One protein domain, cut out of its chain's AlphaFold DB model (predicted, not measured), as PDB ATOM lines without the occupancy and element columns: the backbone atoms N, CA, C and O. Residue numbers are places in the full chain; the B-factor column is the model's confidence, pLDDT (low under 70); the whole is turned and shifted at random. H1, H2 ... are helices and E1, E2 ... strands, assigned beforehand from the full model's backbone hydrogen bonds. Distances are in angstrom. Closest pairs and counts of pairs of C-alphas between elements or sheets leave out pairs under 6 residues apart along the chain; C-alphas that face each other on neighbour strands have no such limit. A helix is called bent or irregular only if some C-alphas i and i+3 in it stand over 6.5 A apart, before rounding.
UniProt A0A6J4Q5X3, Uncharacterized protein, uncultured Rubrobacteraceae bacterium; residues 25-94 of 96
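This is residues 25 to 94 of the 96 residues of an uncharacterized protein of uncultured Rubrobacteraceae bacterium (UniProt A0A6J4Q5X3). A long two-stranded hairpin, E1 and E2, leads into one long bent helix, H1, which folds back beside it with an open gap between them. The short first arm H1a leads away from the end of E2, and the long arm H1b returns on the side of E2, comes near it around Arg 77, and sticks out at its far end with residues 86 to 94. The printed part has 70 residues, with two named strands and then one named helix along the chain; the sheet's order is E1 - E2, antiparallel, and the class is mixed, helices and strands. The whole is extended, with a radius of gyration of the C-alphas of 17.3 A and spans of 58 by 21 by 15 A.

Start at Lys 25, where E1, residues 25 to 35, begins, and go on through a tight link to E2, residues 38 to 49. The two are a hairpin, antiparallel neighbours whose directions stand at 165 degrees. Look at N 25 and O 48, 2.8 A apart, and at N 35 and O 38, 2.8 A apart; both pairs are within hydrogen-bond range. A second tight link leads from E2 to H1, residues 52 to 92, which by its hydrogen bonds was assigned as one helix but is bent: C-alphas 64 and 67 are 7.2 A apart. Its arms, H1a, residues 52 to 64, and H1b, residues 67 to 92, stand at a steep tilt of 66 degrees. The closest C-alphas of E2 and H1a are those of Thr 49 and Arg 55, 5.5 A apart; those of E2 and H1b are Leu 41 and Arg 77, 7.9 A apart. E1 is apart from both arms. Of the O i to N i+4 pairs, 8 of 9 in H1a and 21 of 22 in H1b are within hydrogen-bond range.

Find C-alpha 25 at (298.020, 170.375, 251.586); from there E1 runs 31.6 A to C-alpha 35. E2 runs 36.2 A to C-alpha 49 at (293.602, 174.624, 251.835). H1a measures 19.1 A from C-alpha 52 to C-alpha 64. H1b measures 38.3 A and ends at C-alpha 92, at (340.518, 173.728, 242.434).

The two C-alphas farthest apart are those of Ala 53 and Leu 94, 58.5 A. Residues 59 to 72, which belong to H1, and residues 86 to 94, of which 86 to 92 belong to H1, stand free. The printed part has no cut, and neither link is long. The mean pLDDT of the printed part is 90.3; in this model, residues 90 to 94 are under 70.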
ATOM      1  N   LYS A  25     297.017 171.099 252.361       94.81
ATOM      2  CA  LYS A  25     298.020 170.375 251.586       94.81
ATOM      3  C   LYS A  25     299.250 171.249 251.429       94.81
ATOM      4  O   LYS A  25     299.126 172.418 251.071       94.81
ATOM      5  N   VAL A  26     300.427 170.683 251.670       94.31
ATOM      6  CA  VAL A  26     301.706 171.386 251.537       94.31
ATOM      7  C   VAL A  26     302.615 170.589 250.615       94.31
ATOM      8  O   VAL A  26     302.843 169.408 250.847       94.31
ATOM      9  N   ALA A  27     303.149 171.250 249.593       95.19
ATOM     10  CA  ALA A  27     304.188 170.714 248.725       95.19
ATOM     11  C   ALA A  27     305.432 171.602 248.812       95.19
ATOM     12  O   ALA A  27     305.329 172.832 248.839       95.19
ATOM     13  N   VAL A  28     306.610 170.984 248.860       94.00
ATOM     14  CA  VAL A  28     307.897 171.681 248.959       94.00
ATOM     15  C   VAL A  28     308.743 171.336 247.741       94.00
ATOM     16  O   VAL A  28     308.933 170.165 247.430       94.00
ATOM     17  N   GLY A  29     309.244 172.364 247.060       94.38
ATOM     18  CA  GLY A  29     310.153 172.245 245.926       94.38
ATOM     19  C   GLY A  29     311.535 172.792 246.269       94.38
ATOM     20  O   GLY A  29     311.656 173.849 246.889       94.38
ATOM     21  N   LEU A  30     312.579 172.090 245.836       93.62
ATOM     22  CA  LEU A  30     313.967 172.541 245.876       93.62
ATOM     23  C   LEU A  30     314.563 172.359 244.483       93.62
ATOM     24  O   LEU A  30     314.485 171.271 243.922       93.62
ATOM     25  N   SER A  31     315.161 173.407 243.928       94.81
ATOM     26  CA  SER A  31     315.827 173.325 242.628       94.81
ATOM     27  C   SER A  31     317.156 174.060 242.643       94.81
ATOM     28  O   SER A  31     317.240 175.165 243.182       94.81
ATOM     29  N   ALA A  32     318.153 173.469 241.994       94.75
ATOM     30  CA  ALA A  32     319.434 174.086 241.693       94.75
ATOM     31  C   ALA A  32     319.569 174.200 240.170       94.75
ATOM     32  O   ALA A  32     319.395 173.204 239.470       94.75
ATOM     33  N   ARG A  33     319.835 175.401 239.648       96.12
ATOM     34  CA  ARG A  33     320.012 175.637 238.206       96.12
ATOM     35  C   ARG A  33     321.332 176.356 237.933       96.12
ATOM     36  O   ARG A  33     321.661 177.280 238.677       96.12
ATOM     37  N   PRO A  34     322.094 175.968 236.898       94.50
ATOM     38  CA  PRO A  34     323.295 176.698 236.516       94.50
ATOM     39  C   PRO A  34     322.919 178.075 235.951       94.50
ATOM     40  O   PRO A  34     322.018 178.188 235.122       94.50
ATOM     41  N   VAL A  35     323.622 179.118 236.389       94.12
ATOM     42  CA  VAL A  35     323.479 180.500 235.911       94.12
ATOM     43  C   VAL A  35     324.875 181.112 235.804       94.12
ATOM     44  O   VAL A  35     325.481 181.408 236.826       94.12
ATOM     45  N   ALA A  36     325.386 181.269 234.578       89.31
ATOM     46  CA  ALA A  36     326.635 181.967 234.224       89.31
ATOM     47  C   ALA A  36     327.743 181.939 235.307       89.31
ATOM     48  O   ALA A  36     328.004 182.931 235.987       89.31
ATOM     49  N   GLY A  37     328.387 180.779 235.485       87.38
ATOM     50  CA  GLY A  37     329.482 180.601 236.454       87.38
ATOM     51  C   GLY A  37     329.041 180.497 237.920       87.38
ATOM     52  O   GLY A  37     329.879 180.503 238.818       87.38
ATOM     53  N   ARG A  38     327.734 180.411 238.183       90.31
ATOM     54  CA  ARG A  38     327.128 180.218 239.505       90.31
ATOM     55  C   ARG A  38     326.006 179.182 239.431       90.31
ATOM     56  O   ARG A  38     325.593 178.760 238.354       90.31
ATOM     57  N   THR A  39     325.480 178.820 240.595       93.25
ATOM     58  CA  THR A  39     324.278 177.993 240.725       93.25
ATOM     59  C   THR A  39     323.220 178.771 241.493       93.25
ATOM     60  O   THR A  39     323.458 179.217 242.616       93.25
ATOM     61  N   GLU A  40     322.039 178.928 240.902       94.38
ATOM     62  CA  GLU A  40     320.872 179.476 241.577       94.38
ATOM     63  C   GLU A  40     320.160 178.372 242.362       94.38
ATOM     64  O   GLU A  40     319.717 177.374 241.794       94.38
ATOM     65  N   LEU A  41     320.029 178.570 243.676       93.94
ATOM     66  CA  LEU A  41     319.278 177.691 244.567       93.94
ATOM     67  C   LEU A  41     317.944 178.338 244.955       93.94
ATOM     68  O   LEU A  41     317.906 179.325 245.709       93.94
ATOM     69  N   ALA A  42     316.855 177.728 244.494       92.94
ATOM     70  CA  ALA A  42     315.491 178.155 244.763       92.94
ATOM     71  C   ALA A  42     314.736 177.123 245.602       92.94
ATOM     72  O   ALA A  42     314.883 175.912 245.440       92.94
ATOM     73  N   THR A  43     313.912 177.639 246.506       93.62
ATOM     74  CA  THR A  43     313.083 176.868 247.432       93.62
ATOM     75  C   THR A  43     311.659 177.376 247.322       93.62
ATOM     76  O   THR A  43     311.438 178.578 247.479       93.62
ATOM     77  N   GLU A  44     310.703 176.487 247.110       94.25
ATOM     78  CA  GLU A  44     309.291 176.824 246.982       94.25
ATOM     79  C   GLU A  44     308.465 176.040 248.006       94.25
ATOM     80  O   GLU A  44     308.729 174.874 248.285       94.25
ATOM     81  N   THR A  45     307.459 176.678 248.596       93.38
ATOM     82  CA  THR A  45     306.473 176.005 249.449       93.38
ATOM     83  C   THR A  45     305.092 176.407 248.966       93.38
ATOM     84  O   THR A  45     304.703 177.566 249.099       93.38
ATOM     85  N   ARG A  46     304.361 175.452 248.394       94.50
ATOM     86  CA  ARG A  46     302.995 175.635 247.903       94.50
ATOM     87  C   ARG A  46     302.033 175.085 248.940       94.50
ATOM     88  O   ARG A  46     302.212 173.961 249.405       94.50
ATOM     89  N   VAL A  47     301.026 175.874 249.302       94.88
ATOM     90  CA  VAL A  47     299.998 175.467 250.264       94.88
ATOM     91  C   VAL A  47     298.626 175.631 249.636       94.88
ATOM     92  O   VAL A  47     298.301 176.713 249.149       94.88
ATOM     93  N   LEU A  48     297.820 174.574 249.686       95.50
ATOM     94  CA  LEU A  48     296.432 174.570 249.238       95.50
ATOM     95  C   LEU A  48     295.531 174.108 250.384       95.50
ATOM     96  O   LEU A  48     295.669 172.995 250.881       95.50
ATOM     97  N   THR A  49     294.606 174.959 250.812       95.56
ATOM     98  CA  THR A  49     293.602 174.624 251.835       95.56
ATOM     99  C   THR A  49     292.355 174.059 251.172       95.56
ATOM    100  O   THR A  49     291.923 174.621 250.167       95.56
ATOM    101  N   THR A  50     291.769 173.001 251.731       95.12
ATOM    102  CA  THR A  50     290.610 172.320 251.128       95.12
ATOM    103  C   THR A  50     289.283 173.050 251.343       95.12
ATOM    104  O   THR A  50     288.348 172.852 250.579       95.12
ATOM    105  N   ASP A  51     289.203 173.952 252.326       94.56
ATOM    106  CA  ASP A  51     287.998 174.736 252.613       94.56
ATOM    107  C   ASP A  51     288.314 176.120 253.245       94.56
ATOM    108  O   ASP A  51     289.442 176.370 253.701       94.56
ATOM    109  N   PRO A  52     287.334 177.050 253.297       95.50
ATOM    110  CA  PRO A  52     287.529 178.387 253.862       95.50
ATOM    111  C   PRO A  52     287.894 178.425 255.353       95.50
ATOM    112  O   PRO A  52     288.649 179.315 255.758       95.50
ATOM    113  N   ALA A  53     287.394 177.498 256.175       94.62
ATOM    114  CA  ALA A  53     287.724 177.443 257.599       94.62
ATOM    115  C   ALA A  53     289.171 176.970 257.796       94.62
ATOM    116  O   ALA A  53     289.935 177.593 258.540       94.62
ATOM    117  N   SER A  54     289.606 175.962 257.036       93.31
ATOM    118  CA  SER A  54     291.012 175.538 256.980       93.31
ATOM    119  C   SER A  54     291.936 176.668 256.541       93.31
ATOM    120  O   SER A  54     293.020 176.831 257.102       93.31
ATOM    121  N   ARG A  55     291.503 177.522 255.604       94.56
ATOM    122  CA  ARG A  55     292.264 178.715 255.202       94.56
ATOM    123  C   ARG A  55     292.452 179.707 256.346       94.56
ATOM    124  O   ARG A  55     293.537 180.269 256.487       94.56
ATOM    125  N   GLN A  56     291.416 179.955 257.145       95.06
ATOM    126  CA  GLN A  56     291.503 180.860 258.295       95.06
ATOM    127  C   GLN A  56     292.414 180.286 259.382       95.06
ATOM    128  O   GLN A  56     293.337 180.969 259.830       95.06
ATOM    129  N   ASN A  57     292.236 179.007 259.714       93.25
ATOM    130  CA  ASN A  57     293.081 178.297 260.672       93.25
ATOM    131  C   ASN A  57     294.549 178.294 260.231       93.25
ATOM    132  O   ASN A  57     295.433 178.633 261.017       93.25
ATOM    133  N   PHE A  58     294.812 178.003 258.953       94.00
ATOM    134  CA  PHE A  58     296.162 178.028 258.402       94.00
ATOM    135  C   PHE A  58     296.774 179.430 258.445       94.00
ATOM    136  O   PHE A  58     297.942 179.572 258.792       94.00
ATOM    137  N   LYS A  59     296.007 180.488 258.148       94.06
ATOM    138  CA  LYS A  59     296.495 181.871 258.274       94.06
ATOM    139  C   LYS A  59     296.898 182.202 259.711       94.06
ATOM    140  O   LYS A  59     297.954 182.798 259.904       94.06
ATOM    141  N   LEU A  60     296.085 181.834 260.700       94.44
ATOM    142  CA  LEU A  60     296.388 182.071 262.115       94.44
ATOM    143  C   LEU A  60     297.643 181.308 262.548       94.44
ATOM    144  O   LEU A  60     298.575 181.917 263.070       94.44
ATOM    145  N   TYR A  61     297.707 180.013 262.229       93.19
ATOM    146  CA  TYR A  61     298.895 179.182 262.426       93.19
ATOM    147  C   TYR A  61     300.141 179.813 261.782       93.19
ATOM    148  O   TYR A  61     301.176 179.992 262.428       93.19
ATOM    149  N   TRP A  62     300.033 180.226 260.518       93.88
ATOM    150  CA  TRP A  62     301.156 180.771 259.767       93.88
ATOM    151  C   TRP A  62     301.634 182.112 260.314       93.88
ATOM    152  O   TRP A  62     302.831 182.370 260.290       93.88
ATOM    153  N   ARG A  63     300.756 182.965 260.856       94.62
ATOM    154  CA  ARG A  63     301.178 184.234 261.482       94.62
ATOM    155  C   ARG A  63     302.139 184.013 262.650       94.62
ATOM    156  O   ARG A  63     303.049 184.817 262.818       94.62
ATOM    157  N   VAL A  64     301.969 182.925 263.397       95.88
ATOM    158  CA  VAL A  64     302.835 182.571 264.531       95.88
ATOM    159  C   VAL A  64     304.133 181.913 264.057       95.88
ATOM    160  O   VAL A  64     305.214 182.264 264.516       95.88
ATOM    161  N   ILE A  65     304.044 180.981 263.105       93.06
ATOM    162  CA  ILE A  65     305.176 180.127 262.707       93.06
ATOM    163  C   ILE A  65     306.074 180.757 261.632       93.06
ATOM    164  O   ILE A  65     307.289 180.534 261.618       93.06
ATOM    165  N   ARG A  66     305.514 181.594 260.748       92.00
ATOM    166  CA  ARG A  66     306.227 182.226 259.626       92.00
ATOM    167  C   ARG A  66     307.569 182.874 259.997       92.00
ATOM    168  O   ARG A  66     308.501 182.646 259.224       92.00
ATOM    169  N   PRO A  67     307.721 183.679 261.073       91.25
ATOM    170  CA  PRO A  67     309.004 184.325 261.364       91.25
ATOM    171  C   PRO A  67     310.114 183.304 261.647       91.25
ATOM    172  O   PRO A  67     311.168 183.361 261.014       91.25
ATOM    173  N   GLY A  68     309.850 182.312 262.504       92.75
ATOM    174  CA  GLY A  68     310.809 181.245 262.806       92.75
ATOM    175  C   GLY A  68     311.149 180.409 261.572       92.75
ATOM    176  O   GLY A  68     312.321 180.193 261.263       92.75
ATOM    177  N   SER A  69     310.138 180.020 260.786       90.25
ATOM    178  CA  SER A  69     310.364 179.285 259.536       90.25
ATOM    179  C   SER A  69     311.142 180.092 258.495       90.25
ATOM    180  O   SER A  69     311.905 179.515 257.722       90.25
ATOM    181  N   ALA A  70     310.960 181.414 258.430       90.44
ATOM    182  CA  ALA A  70     311.729 182.273 257.531       90.44
ATOM    183  C   ALA A  70     313.210 182.308 257.929       90.44
ATOM    184  O   ALA A  70     314.066 182.102 257.073       90.44
ATOM    185  N   LEU A  71     313.511 182.478 259.219       93.94
ATOM    186  CA  LEU A  71     314.886 182.480 259.724       93.94
ATOM    187  C   LEU A  71     315.578 181.133 259.510       93.94
ATOM    188  O   LEU A  71     316.685 181.097 258.970       93.94
ATOM    189  N   ALA A  72     314.902 180.031 259.844       92.12
ATOM    190  CA  ALA A  72     315.407 178.688 259.578       92.12
ATOM    191  C   ALA A  72     315.719 178.513 258.087       92.12
ATOM    192  O   ALA A  72     316.811 178.058 257.742       92.12
ATOM    193  N   ARG A  73     314.812 178.970 257.204       91.75
ATOM    194  CA  ARG A  73     314.994 178.912 255.748       91.75
ATOM    195  C   ARG A  73     316.136 179.788 255.219       91.75
ATOM    196  O   ARG A  73     316.784 179.423 254.243       91.75
ATOM    197  N   CYS A  74     316.409 180.927 255.836       93.06
ATOM    198  CA  CYS A  74     317.570 181.736 255.477       93.06
ATOM    199  C   CYS A  74     318.873 181.072 255.945       93.06
ATOM    200  O   CYS A  74     319.844 181.023 255.189       93.06
ATOM    201  N   SER A  75     318.876 180.520 257.162       95.00
ATOM    202  CA  SER A  75     320.046 179.884 257.771       95.00
ATOM    203  C   SER A  75     320.553 178.696 256.950       95.00
ATOM    204  O   SER A  75     321.709 178.695 256.524       95.00
ATOM    205  N   TRP A  76     319.694 177.723 256.625       93.75
ATOM    206  CA  TRP A  76     320.143 176.559 255.848       93.75
ATOM    207  C   TRP A  76     320.571 176.925 254.417       93.75
ATOM    208  O   TRP A  76     321.554 176.378 253.935       93.75
ATOM    209  N   ARG A  77     319.916 177.890 253.743       93.44
ATOM    210  CA  ARG A  77     320.344 178.349 252.403       93.44
ATOM    211  C   ARG A  77     321.740 178.961 252.446       93.44
ATOM    212  O   ARG A  77     322.564 178.673 251.580       93.44
ATOM    213  N   ARG A  78     322.033 179.765 253.475       93.00
ATOM    214  CA  ARG A  78     323.382 180.295 253.712       93.00
ATOM    215  C   ARG A  78     324.378 179.165 253.973       93.00
ATOM    216  O   ARG A  78     325.470 179.176 253.417       93.00
ATOM    217  N   ALA A  79     323.989 178.184 254.779       94.00
ATOM    218  CA  ALA A  79     324.811 177.027 255.106       94.00
ATOM    219  C   ALA A  79     325.137 176.158 253.875       94.00
ATOM    220  O   ALA A  79     326.268 175.688 253.757       94.00
ATOM    221  N   VAL A  80     324.176 175.977 252.959       93.12
ATOM    222  CA  VAL A  80     324.367 175.290 251.671       93.12
ATOM    223  C   VAL A  80     325.325 176.078 250.785       93.12
ATOM    224  O   VAL A  80     326.276 175.500 250.271       93.12
ATOM    225  N   ARG A  81     325.128 177.397 250.659       92.50
ATOM    226  CA  ARG A  81     326.018 178.264 249.875       92.50
ATOM    227  C   ARG A  81     327.472 178.155 250.334       92.50
ATOM    228  O   ARG A  81     328.340 177.893 249.513       92.50
ATOM    229  N   LEU A  82     327.719 178.308 251.637       93.69
ATOM    230  CA  LEU A  82     329.074 178.254 252.197       93.69
ATOM    231  C   LEU A  82     329.756 176.909 251.915       93.69
ATOM    232  O   LEU A  82     330.907 176.882 251.493       93.69
ATOM    233  N   ARG A  83     329.034 175.797 252.101       92.88
ATOM    234  CA  ARG A  83     329.559 174.451 251.824       92.88
ATOM    235  C   ARG A  83     329.850 174.239 250.340       92.88
ATOM    236  O   ARG A  83     330.872 173.653 250.007       92.88
ATOM    237  N   ALA A  84     328.975 174.724 249.460       91.19
ATOM    238  CA  ALA A  84     329.169 174.614 248.018       91.19
ATOM    239  C   ALA A  84     330.407 175.401 247.552       91.19
ATOM    240  O   ALA A  84     331.237 174.853 246.836       91.19
ATOM    241  N   GLU A  85     330.575 176.644 248.013       91.25
ATOM    242  CA  GLU A  85     331.728 177.492 247.664       91.25
ATOM    243  C   GLU A  85     333.058 176.908 248.193       91.25
ATOM    244  O   GLU A  85     334.074 176.929 247.493       91.25
ATOM    245  N   GLN A  86     333.054 176.318 249.395       90.62
ATOM    246  CA  GLN A  86     334.216 175.608 249.946       90.62
ATOM    247  C   GLN A  86     334.581 174.364 249.128       90.62
ATOM    248  O   GLN A  86     335.752 174.172 248.808       90.62
ATOM    249  N   ALA A  87     333.594 173.545 248.752       83.62
ATOM    250  CA  ALA A  87     333.820 172.354 247.935       83.62
ATOM    251  C   ALA A  87     334.369 172.707 246.541       83.62
ATOM    252  O   ALA A  87     335.282 172.043 246.055       83.62
ATOM    253  N   SER A  88     333.872 173.785 245.924       79.00
ATOM    254  CA  SER A  88     334.409 174.289 244.653       79.00
ATOM    255  C   SER A  88     335.865 174.743 244.775       79.00
ATOM    256  O   SER A  88     336.667 174.456 243.893       79.00
ATOM    257  N   THR A  89     336.225 175.412 245.876       73.25
ATOM    258  CA  THR A  89     337.599 175.889 246.116       73.25
ATOM    259  C   THR A  89     338.561 174.731 246.400       73.25
ATOM    260  O   THR A  89     339.666 174.707 245.870       73.25
ATOM    261  N   ALA A  90     338.134 173.736 247.182       68.75
ATOM    262  CA  ALA A  90     338.933 172.541 247.462       68.75
ATOM    263  C   ALA A  90     339.174 171.687 246.203       68.75
ATOM    264  O   ALA A  90     340.265 171.153 246.025       68.75
ATOM    265  N   GLY A  91     338.191 171.608 245.297       58.56
ATOM    266  CA  GLY A  91     338.350 170.939 244.001       58.56
ATOM    267  C   GLY A  91     339.337 171.636 243.054       58.56
ATOM    268  O   GLY A  91     339.960 170.969 242.235       58.56
ATOM    269  N   LEU A  92     339.529 172.952 243.195       59.12
ATOM    270  CA  LEU A  92     340.518 173.728 242.434       59.12
ATOM    271  C   LEU A  92     341.956 173.569 242.968       59.12
ATOM    272  O   LEU A  92     342.896 173.875 242.245       59.12
ATOM    273  N   GLY A  93     342.142 173.083 244.202       49.12
ATOM    274  CA  GLY A  93     343.459 172.891 244.829       49.12
ATOM    275  C   GLY A  93     344.118 171.526 244.583       49.12
ATOM    276  O   GLY A  93     345.255 171.333 244.992       49.12
ATOM    277  N   LEU A  94     343.424 170.582 243.936       53.41
ATOM    278  CA  LEU A  94     343.950 169.252 243.576       53.41
ATOM    279  C   LEU A  94     344.456 169.169 242.123       53.41
ATOM    280  O   LEU A  94     344.781 168.088 241.641       53.41
TER     281      LEU A  94